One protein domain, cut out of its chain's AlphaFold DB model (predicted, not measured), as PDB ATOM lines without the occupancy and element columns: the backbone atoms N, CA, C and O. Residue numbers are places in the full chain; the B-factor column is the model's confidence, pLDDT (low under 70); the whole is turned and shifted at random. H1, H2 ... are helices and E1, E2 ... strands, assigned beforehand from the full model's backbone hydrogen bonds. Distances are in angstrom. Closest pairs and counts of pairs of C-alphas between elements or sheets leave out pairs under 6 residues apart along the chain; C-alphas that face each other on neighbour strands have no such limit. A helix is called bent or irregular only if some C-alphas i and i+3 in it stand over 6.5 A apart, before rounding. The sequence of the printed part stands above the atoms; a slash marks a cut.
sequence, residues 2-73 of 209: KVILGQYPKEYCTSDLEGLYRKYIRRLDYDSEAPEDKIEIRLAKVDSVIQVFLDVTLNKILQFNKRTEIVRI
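This is residues 2 to 73 of the 209 residues of an uncharacterized protein of Gammaproteobacteria bacterium (UniProt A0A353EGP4). A long, thin loop of chain is closed at one end by a two-stranded ribbon, E1 and E2; from there the chain runs out through the short helix H1, turns round in residues 26 to 35 and comes back along the long helix H2. H1 and H2 are near each other, while the far end, residues 19 to 42, stands free. The printed part has 72 residues, with the order E1, H1, H2, E2; the sheet E1 - E2 is antiparallel and the class is mostly helix. The whole is extended, with a radius of gyration of the C-alphas of 18.9 A, and spans 62 by 26 by 10 A, a rod.

E1, residues 2 to 5, and E2, residues 69 to 72, are antiparallel neighbours at 174 degrees between their directions. The C-alphas of Val 3 and Val 71 face each other at 4.8 A. N 4 and O 70, and N 70 and O 4, are within hydrogen-bond range, each pair at 2.9 A. H1, residues 15 to 25, and H2, residues 36 to 64, are near each other, their closest C-alphas 8.4 A apart. E1 and H2 are apart, as are H1 and E2. Every O i to N i+4 pair is within hydrogen-bond range in H1, and 22 of 25 in H2.

E1 begins at C-alpha 2, (-48.487, -67.676, -35.110). H1 is 15.0 A long, from first to last C-alpha. H2 is 40.2 A long, from C-alpha 36 at (-39.296, -27.570, 1.880), and has a kink of 37 degrees near residue 54. It is irregular, but only just: C-alphas 56 and 59 are 6.7 A apart. E2 ends at C-alpha 72, (-44.806, -66.723, -38.530).

The C-alphas farthest apart are those of Ser 32 and Ile 73, 62.6 A. The printed part has no cut; the link from H2 to E2 is tight, the other two are short. Mean pLDDT of the printed part is 70.8, and residues 13 to 41 are among those under 70.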
ATOM      1  N   LYS A   2     -49.119 -67.554 -36.445       82.12
ATOM      2  CA  LYS A   2     -48.487 -67.676 -35.110       82.12
ATOM      3  C   LYS A   2     -47.736 -66.399 -34.736       82.12
ATOM      4  O   LYS A   2     -46.722 -66.070 -35.350       82.12
ATOM      5  N   VAL A   3     -48.203 -65.734 -33.680       84.25
ATOM      6  CA  VAL A   3     -47.581 -64.528 -33.121       84.25
ATOM      7  C   VAL A   3     -47.220 -64.781 -31.662       84.25
ATOM      8  O   VAL A   3     -48.087 -65.049 -30.835       84.25
ATOM      9  N   ILE A   4     -45.926 -64.724 -31.352       83.06
ATOM     10  CA  ILE A   4     -45.411 -64.747 -29.983       83.06
ATOM     11  C   ILE A   4     -44.684 -63.431 -29.761       83.06
ATOM     12  O   ILE A   4     -43.640 -63.173 -30.362       83.06
ATOM     13  N   LEU A   5     -45.248 -62.622 -28.873       80.75
ATOM     14  CA  LEU A   5     -44.663 -61.376 -28.419       80.75
ATOM     15  C   LEU A   5     -44.297 -61.526 -26.942       80.75
ATOM     16  O   LEU A   5     -45.170 -61.703 -26.094       80.75
ATOM     17  N   GLY A   6     -43.001 -61.483 -26.639       75.06
ATOM     18  CA  GLY A   6     -42.496 -61.521 -25.268       75.06
ATOM     19  C   GLY A   6     -42.942 -60.305 -24.454       75.06
ATOM     20  O   GLY A   6     -43.412 -59.302 -25.000       75.06
ATOM     21  N   GLN A   7     -42.777 -60.380 -23.135       76.44
ATOM     22  CA  GLN A   7     -42.995 -59.220 -22.273       76.44
ATOM     23  C   GLN A   7     -41.986 -58.119 -22.606       76.44
ATOM     24  O   GLN A   7     -40.832 -58.405 -22.933       76.44
ATOM     25  N   TYR A   8     -42.424 -56.864 -22.516       70.38
ATOM     26  CA  TYR A   8     -41.493 -55.745 -22.565       70.38
ATOM     27  C   TYR A   8     -40.565 -55.816 -21.347       70.38
ATOM     28  O   TYR A   8     -41.068 -55.977 -20.227       70.38
ATOM     29  N   PRO A   9     -39.236 -55.709 -21.533       68.75
ATOM     30  CA  PRO A   9     -38.331 -55.543 -20.409       68.75
ATOM     31  C   PRO A   9     -38.704 -54.233 -19.708       68.75
ATOM     32  O   PRO A   9     -38.656 -53.166 -20.312       68.75
ATOM     33  N   LYS A  10     -39.152 -54.321 -18.454       69.81
ATOM     34  CA  LYS A  10     -39.442 -53.135 -17.646       69.81
ATOM     35  C   LYS A  10     -38.124 -52.574 -17.136       69.81
ATOM     36  O   LYS A  10     -37.460 -53.241 -16.347       69.81
ATOM     37  N   GLU A  11     -37.758 -51.383 -17.593       70.75
ATOM     38  CA  GLU A  11     -36.645 -50.637 -17.011       70.75
ATOM     39  C   GLU A  11     -37.016 -50.213 -15.586       70.75
ATOM     40  O   GLU A  11     -38.144 -49.796 -15.315       70.75
ATOM     41  N   TYR A  12     -36.077 -50.363 -14.658       71.69
ATOM     42  CA  TYR A  12     -36.244 -49.892 -13.291       71.69
ATOM     43  C   TYR A  12     -35.972 -48.387 -13.256       71.69
ATOM     44  O   TYR A  12     -34.900 -47.939 -13.671       71.69
ATOM     45  N   CYS A  13     -36.933 -47.619 -12.743       68.31
ATOM     46  CA  CYS A  13     -36.831 -46.170 -12.601       68.31
ATOM     47  C   CYS A  13     -37.217 -45.730 -11.183       68.31
ATOM     48  O   CYS A  13     -38.105 -46.311 -10.555       68.31
ATOM     49  N   THR A  14     -36.579 -44.679 -10.672       67.50
ATOM     50  CA  THR A  14     -36.892 -44.073  -9.369       67.50
ATOM     51  C   THR A  14     -38.240 -43.347  -9.344       67.50
ATOM     52  O   THR A  14     -38.729 -43.029  -8.262       67.50
ATOM     53  N   SER A  15     -38.904 -43.152 -10.491       63.78
ATOM     54  CA  SER A  15     -40.261 -42.586 -10.567       63.78
ATOM     55  C   SER A  15     -41.291 -43.358  -9.729       63.78
ATOM     56  O   SER A  15     -42.241 -42.767  -9.217       63.78
ATOM     57  N   ASP A  16     -41.086 -44.665  -9.526       60.06
ATOM     58  CA  ASP A  16     -41.948 -45.499  -8.677       60.06
ATOM     59  C   ASP A  16     -41.814 -45.150  -7.178       60.06
ATOM     60  O   ASP A  16     -42.796 -45.176  -6.428       60.06
ATOM     61  N   LEU A  17     -40.608 -44.770  -6.737       59.00
ATOM     62  CA  LEU A  17     -40.331 -44.269  -5.383       59.00
ATOM     63  C   LEU A  17     -40.907 -42.864  -5.189       59.00
ATOM     64  O   LEU A  17     -41.547 -42.583  -4.172       59.00
ATOM     65  N   GLU A  18     -40.746 -42.008  -6.194       58.16
ATOM     66  CA  GLU A  18     -41.275 -40.647  -6.189       58.16
ATOM     67  C   GLU A  18     -42.817 -40.637  -6.147       58.16
ATOM     68  O   GLU A  18     -43.426 -39.861  -5.406       58.16
ATOM     69  N   GLY A  19     -43.474 -41.560  -6.860       62.25
ATOM     70  CA  GLY A  19     -44.927 -41.750  -6.815       62.25
ATOM     71  C   GLY A  19     -45.445 -42.178  -5.436       62.25
ATOM     72  O   GLY A  19     -46.483 -41.686  -4.977       62.25
ATOM     73  N   LEU A  20     -44.713 -43.047  -4.728       61.97
ATOM     74  CA  LEU A  20     -45.027 -43.433  -3.347       61.97
ATOM     75  C   LEU A  20     -44.850 -42.265  -2.371       61.97
ATOM     76  O   LEU A  20     -45.707 -42.065  -1.506       61.97
ATOM     77  N   TYR A  21     -43.790 -41.470  -2.538       63.31
ATOM     78  CA  TYR A  21     -43.543 -40.267  -1.747       63.31
ATOM     79  C   TYR A  21     -44.634 -39.211  -1.966       63.31
ATOM     80  O   TYR A  21     -45.240 -38.744  -1.003       63.31
ATOM     81  N   ARG A  22     -45.011 -38.930  -3.222       61.66
ATOM     82  CA  ARG A  22     -46.134 -38.032  -3.553       61.66
ATOM     83  C   ARG A  22     -47.469 -38.531  -2.982       61.66
ATOM     84  O   ARG A  22     -48.284 -37.727  -2.535       61.66
ATOM     85  N   LYS A  23     -47.702 -39.849  -2.944       65.19
ATOM     86  CA  LYS A  23     -48.893 -40.468  -2.320       65.19
ATOM     87  C   LYS A  23     -48.865 -40.419  -0.786       65.19
ATOM     88  O   LYS A  23     -49.923 -40.478  -0.156       65.19
ATOM     89  N   TYR A  24     -47.681 -40.363  -0.185       63.47
ATOM     90  CA  TYR A  24     -47.494 -40.153   1.248       63.47
ATOM     91  C   TYR A  24     -47.722 -38.681   1.620       63.47
ATOM     92  O   TYR A  24     -48.505 -38.420   2.528       63.47
ATOM     93  N   ILE A  25     -47.156 -37.741   0.854       62.03
ATOM     94  CA  ILE A  25     -47.372 -36.295   1.030       62.03
ATOM     95  C   ILE A  25     -48.842 -35.931   0.851       62.03
ATOM     96  O   ILE A  25     -49.396 -35.299   1.728       62.03
ATOM     97  N   ARG A  26     -49.526 -36.396  -0.206       59.66
ATOM     98  CA  ARG A  26     -50.972 -36.132  -0.398       59.66
ATOM     99  C   ARG A  26     -51.869 -36.646   0.739       59.66
ATOM    100  O   ARG A  26     -53.040 -36.294   0.783       59.66
ATOM    101  N   ARG A  27     -51.359 -37.539   1.596       59.12
ATOM    102  CA  ARG A  27     -52.075 -38.077   2.764       59.12
ATOM    103  C   ARG A  27     -51.879 -37.233   4.026       59.12
ATOM    104  O   ARG A  27     -52.604 -37.444   4.993       59.12
ATOM    105  N   LEU A  28     -50.889 -36.347   4.026       58.03
ATOM    106  CA  LEU A  28     -50.619 -35.369   5.068       58.03
ATOM    107  C   LEU A  28     -51.178 -34.034   4.560       58.03
ATOM    108  O   LEU A  28     -50.862 -33.616   3.453       58.03
ATOM    109  N   ASP A  29     -52.087 -33.434   5.318       50.75
ATOM    110  CA  ASP A  29     -52.846 -32.248   4.906       50.75
ATOM    111  C   ASP A  29     -51.927 -31.101   4.441       50.75
ATOM    112  O   ASP A  29     -50.910 -30.805   5.075       50.75
ATOM    113  N   TYR A  30     -52.278 -30.485   3.312       53.84
ATOM    114  CA  TYR A  30     -51.476 -29.500   2.575       53.84
ATOM    115  C   TYR A  30     -51.653 -28.099   3.184       53.84
ATOM    116  O   TYR A  30     -52.174 -27.212   2.524       53.84
ATOM    117  N   ASP A  31     -51.313 -27.917   4.463       48.34
ATOM    118  CA  ASP A  31     -51.544 -26.629   5.151       48.34
ATOM    119  C   ASP A  31     -50.468 -26.247   6.184       48.34
ATOM    120  O   ASP A  31     -50.638 -25.334   6.990       48.34
ATOM    121  N   SER A  32     -49.310 -26.904   6.152       51.47
ATOM    122  CA  SER A  32     -48.114 -26.373   6.806       51.47
ATOM    123  C   SER A  32     -47.096 -26.060   5.730       51.47
ATOM    124  O   SER A  32     -46.674 -26.993   5.051       51.47
ATOM    125  N   GLU A  33     -46.701 -24.789   5.604       53.38
ATOM    126  CA  GLU A  33     -45.466 -24.373   4.930       53.38
ATOM    127  C   GLU A  33     -44.343 -25.286   5.435       53.38
ATOM    128  O   GLU A  33     -43.847 -25.134   6.560       53.38
ATOM    129  N   ALA A  34     -44.030 -26.334   4.678       51.12
ATOM    130  CA  ALA A  34     -43.072 -27.310   5.136       51.12
ATOM    131  C   ALA A  34     -41.673 -26.691   4.968       51.12
ATOM    132  O   ALA A  34     -41.459 -25.801   4.142       51.12
ATOM    133  N   PRO A  35     -40.679 -27.107   5.768       53.00
ATOM    134  CA  PRO A  35     -39.291 -26.694   5.582       53.00
ATOM    135  C   PRO A  35     -38.736 -27.356   4.302       53.00
ATOM    136  O   PRO A  35     -38.003 -28.345   4.365       53.00
ATOM    137  N   GLU A  36     -39.150 -26.837   3.147       56.31
ATOM    138  CA  GLU A  36     -39.296 -27.570   1.880       56.31
ATOM    139  C   GLU A  36     -37.975 -27.840   1.134       56.31
ATOM    140  O   GLU A  36     -37.772 -28.937   0.624       56.31
ATOM    141  N   ASP A  37     -36.976 -26.959   1.169       60.44
ATOM    142  CA  ASP A  37     -35.912 -27.065   0.155       60.44
ATOM    143  C   ASP A  37     -34.840 -28.140   0.424       60.44
ATOM    144  O   ASP A  37     -34.362 -28.828  -0.477       60.44
ATOM    145  N   LYS A  38     -34.371 -28.299   1.669       64.50
ATOM    146  CA  LYS A  38     -33.134 -29.078   1.924       64.50
ATOM    147  C   LYS A  38     -33.340 -30.589   1.917       64.50
ATOM    148  O   LYS A  38     -32.392 -31.321   1.616       64.50
ATOM    149  N   ILE A  39     -34.521 -31.055   2.314       67.06
ATOM    150  CA  ILE A  39     -34.846 -32.485   2.355       67.06
ATOM    151  C   ILE A  39     -35.184 -32.963   0.945       67.06
ATOM    152  O   ILE A  39     -34.628 -33.977   0.530       67.06
ATOM    153  N   GLU A  40     -35.958 -32.191   0.178       67.12
ATOM    154  CA  GLU A  40     -36.231 -32.486  -1.232       67.12
ATOM    155  C   GLU A  40     -34.952 -32.494  -2.073       67.12
ATOM    156  O   GLU A  40     -34.692 -33.463  -2.781       67.12
ATOM    157  N   ILE A  41     -34.068 -31.498  -1.916       67.25
ATOM    158  CA  ILE A  41     -32.775 -31.474  -2.625       67.25
ATOM    159  C   ILE A  41     -31.908 -32.695  -2.269       67.25
ATOM    160  O   ILE A  41     -31.141 -33.182  -3.102       67.25
ATOM    161  N   ARG A  42     -31.979 -33.198  -1.028       70.88
ATOM    162  CA  ARG A  42     -31.247 -34.412  -0.625       70.88
ATOM    163  C   ARG A  42     -31.880 -35.671  -1.202       70.88
ATOM    164  O   ARG A  42     -31.136 -36.531  -1.662       70.88
ATOM    165  N   LEU A  43     -33.207 -35.761  -1.199       71.38
ATOM    166  CA  LEU A  43     -33.949 -36.882  -1.765       71.38
ATOM    167  C   LEU A  43     -33.710 -36.980  -3.276       71.38
ATOM    168  O   LEU A  43     -33.263 -38.020  -3.743       71.38
ATOM    169  N   ALA A  44     -33.817 -35.864  -4.002       70.44
ATOM    170  CA  ALA A  44     -33.529 -35.790  -5.433       70.44
ATOM    171  C   ALA A  44     -32.091 -36.216  -5.776       70.44
ATOM    172  O   ALA A  44     -31.844 -36.880  -6.783       70.44
ATOM    173  N   LYS A  45     -31.114 -35.879  -4.922       76.69
ATOM    174  CA  LYS A  45     -29.731 -36.353  -5.089       76.69
ATOM    175  C   LYS A  45     -29.618 -37.860  -4.890       76.69
ATOM    176  O   LYS A  45     -28.942 -38.513  -5.678       76.69
ATOM    177  N   VAL A  46     -30.260 -38.410  -3.864       78.94
ATOM    178  CA  VAL A  46     -30.270 -39.860  -3.622       78.94
ATOM    179  C   VAL A  46     -30.944 -40.592  -4.783       78.94
ATOM    180  O   VAL A  46     -30.361 -41.543  -5.299       78.94
ATOM    181  N   ASP A  47     -32.080 -40.091  -5.264       76.81
ATOM    182  CA  ASP A  47     -32.782 -40.643  -6.423       76.81
ATOM    183  C   ASP A  47     -31.904 -40.613  -7.673       76.81
ATOM    184  O   ASP A  47     -31.756 -41.631  -8.341       76.81
ATOM    185  N   SER A  48     -31.211 -39.501  -7.943       77.44
ATOM    186  CA  SER A  48     -30.299 -39.416  -9.092       77.44
ATOM    187  C   SER A  48     -29.166 -40.450  -9.035       77.44
ATOM    188  O   SER A  48     -28.800 -41.030 -10.055       77.44
ATOM    189  N   VAL A  49     -28.631 -40.738  -7.842       83.38
ATOM    190  CA  VAL A  49     -27.563 -41.733  -7.657       83.38
ATOM    191  C   VAL A  49     -28.098 -43.152  -7.843       83.38
ATOM    192  O   VAL A  49     -27.442 -43.973  -8.487       83.38
ATOM    193  N   ILE A  50     -29.288 -43.439  -7.309       83.00
ATOM    194  CA  ILE A  50     -29.954 -44.733  -7.489       83.00
ATOM    195  C   ILE A  50     -30.283 -44.945  -8.968       83.00
ATOM    196  O   ILE A  50     -29.976 -46.011  -9.494       83.00
ATOM    197  N   GLN A  51     -30.818 -43.935  -9.656       80.19
ATOM    198  CA  GLN A  51     -31.146 -44.026 -11.076       80.19
ATOM    199  C   GLN A  51     -29.905 -44.313 -11.924       80.19
ATOM    200  O   GLN A  51     -29.908 -45.255 -12.708       80.19
ATOM    201  N   VAL A  52     -28.798 -43.594 -11.695       83.94
ATOM    202  CA  VAL A  52     -27.524 -43.860 -12.389       83.94
ATOM    203  C   VAL A  52     -27.046 -45.293 -12.146       83.94
ATOM    204  O   VAL A  52     -26.567 -45.957 -13.067       83.94
ATOM    205  N   PHE A  53     -27.179 -45.802 -10.918       84.38
ATOM    206  CA  PHE A  53     -26.824 -47.185 -10.613       84.38
ATOM    207  C   PHE A  53     -27.716 -48.186 -11.361       84.38
ATOM    208  O   PHE A  53     -27.189 -49.124 -11.968       84.38
ATOM    209  N   LEU A  54     -29.038 -47.986 -11.352       84.06
ATOM    210  CA  LEU A  54     -30.006 -48.815 -12.079       84.06
ATOM    211  C   LEU A  54     -29.713 -48.814 -13.585       84.06
ATOM    212  O   LEU A  54     -29.677 -49.884 -14.195       84.06
ATOM    213  N   ASP A  55     -29.407 -47.648 -14.153       82.25
ATOM    214  CA  ASP A  55     -29.123 -47.468 -15.577       82.25
ATOM    215  C   ASP A  55     -27.854 -48.199 -16.017       82.25
ATOM    216  O   ASP A  55     -27.842 -48.912 -17.022       82.25
ATOM    217  N   VAL A  56     -26.776 -48.075 -15.237       84.38
ATOM    218  CA  VAL A  56     -25.480 -48.686 -15.564       84.38
ATOM    219  C   VAL A  56     -25.490 -50.206 -15.365       84.38
ATOM    220  O   VAL A  56     -24.745 -50.911 -16.054       84.38
ATOM    221  N   THR A  57     -26.316 -50.718 -14.446       82.75
ATOM    222  CA  THR A  57     -26.337 -52.139 -14.069       82.75
ATOM    223  C   THR A  57     -27.549 -52.880 -14.634       82.75
ATOM    224  O   THR A  57     -27.430 -53.587 -15.636       82.75
ATOM    225  N   LEU A  58     -28.708 -52.739 -13.992       77.06
ATOM    226  CA  LEU A  58     -29.911 -53.523 -14.251       77.06
ATOM    227  C   LEU A  58     -30.530 -53.189 -15.608       77.06
ATOM    228  O   LEU A  58     -30.771 -54.107 -16.390       77.06
ATOM    229  N   ASN A  59     -30.719 -51.908 -15.932       80.88
ATOM    230  CA  ASN A  59     -31.325 -51.501 -17.203       80.88
ATOM    231  C   ASN A  59     -30.419 -51.873 -18.378       80.88
ATOM    232  O   ASN A  59     -30.898 -52.403 -19.377       80.88
ATOM    233  N   LYS A  60     -29.096 -51.738 -18.229       79.06
ATOM    234  CA  LYS A  60     -28.139 -52.192 -19.244       79.06
ATOM    235  C   LYS A  60     -28.236 -53.698 -19.510       79.06
ATOM    236  O   LYS A  60     -28.232 -54.107 -20.666       79.06
ATOM    237  N   ILE A  61     -28.360 -54.526 -18.469       76.50
ATOM    238  CA  ILE A  61     -28.554 -55.984 -18.605       76.50
ATOM    239  C   ILE A  61     -29.915 -56.307 -19.244       76.50
ATOM    240  O   ILE A  61     -29.998 -57.178 -20.109       76.50
ATOM    241  N   LEU A  62     -30.973 -55.587 -18.864       74.12
ATOM    242  CA  LEU A  62     -32.311 -55.743 -19.438       74.12
ATOM    243  C   LEU A  62     -32.353 -55.368 -20.925       74.12
ATOM    244  O   LEU A  62     -32.979 -56.079 -21.704       74.12
ATOM    245  N   GLN A  63     -31.630 -54.326 -21.339       69.88
ATOM    246  CA  GLN A  63     -31.506 -53.918 -22.744       69.88
ATOM    247  C   GLN A  63     -30.790 -54.965 -23.612       69.88
ATOM    248  O   GLN A  63     -31.068 -55.069 -24.809       69.88
ATOM    249  N   PHE A  64     -29.895 -55.778 -23.034       69.00
ATOM    250  CA  PHE A  64     -29.299 -56.914 -23.748       69.00
ATOM    251  C   PHE A  64     -30.305 -58.049 -23.992       69.00
ATOM    252  O   PHE A  64     -30.219 -58.727 -25.018       69.00
ATOM    253  N   ASN A  65     -31.293 -58.220 -23.109       70.38
ATOM    254  CA  ASN A  65     -32.416 -59.135 -23.311       70.38
ATOM    255  C   ASN A  65     -33.483 -58.483 -24.199       70.38
ATOM    256  O   ASN A  65     -34.535 -58.037 -23.740       70.38
ATOM    257  N   LYS A  66     -33.212 -58.451 -25.508       68.38
ATOM    258  CA  LYS A  66     -34.209 -58.037 -26.501       68.38
ATOM    259  C   LYS A  66     -35.457 -58.914 -26.397       68.38
ATOM    260  O   LYS A  66     -35.368 -60.127 -26.205       68.38
ATOM    261  N   ARG A  67     -36.621 -58.286 -26.556       75.81
ATOM    262  CA  ARG A  67     -37.919 -58.962 -26.575       75.81
ATOM    263  C   ARG A  67     -37.922 -60.083 -27.617       75.81
ATOM    264  O   ARG A  67     -37.500 -59.885 -28.753       75.81
ATOM    265  N   THR A  68     -38.450 -61.245 -27.242       78.62
ATOM    266  CA  THR A  68     -38.716 -62.322 -28.200       78.62
ATOM    267  C   THR A  68     -39.885 -61.921 -29.093       78.62
ATOM    268  O   THR A  68     -41.021 -61.849 -28.625       78.62
ATOM    269  N   GLU A  69     -39.615 -61.678 -30.371       83.62
ATOM    270  CA  GLU A  69     -40.627 -61.374 -31.383       83.62
ATOM    271  C   GLU A  69     -40.583 -62.459 -32.459       83.62
ATOM    272  O   GLU A  69     -39.662 -62.521 -33.271       83.62
ATOM    273  N   ILE A  70     -41.559 -63.369 -32.429       85.75
ATOM    274  CA  ILE A  70     -41.690 -64.433 -33.427       85.75
ATOM    275  C   ILE A  70     -43.025 -64.242 -34.129       85.75
ATOM    276  O   ILE A  70     -44.084 -64.504 -33.556       85.75
ATOM    277  N   VAL A  71     -42.955 -63.819 -35.387       88.25
ATOM    278  CA  VAL A  71     -44.104 -63.723 -36.285       88.25
ATOM    279  C   VAL A  71     -43.897 -64.733 -37.401       88.25
ATOM    280  O   VAL A  71     -42.958 -64.624 -38.189       88.25
ATOM    281  N   ARG A  72     -44.763 -65.742 -37.449       90.12
ATOM    282  CA  ARG A  72     -44.806 -66.723 -38.530       90.12
ATOM    283  C   ARG A  72     -46.162 -66.634 -39.215       90.12
ATOM    284  O   ARG A  72     -47.195 -66.823 -38.572       90.12
ATOM    285  N   ILE A  73     -46.113 -66.374 -40.516       90.81
ATOM    286  CA  ILE A  73     -47.271 -66.329 -41.405       90.81
ATOM    287  C   ILE A  73     -47.140 -67.518 -42.351       90.81
ATOM    288  O   ILE A  73     -46.180 -67.602 -43.120       90.81
TER     289      ILE A  73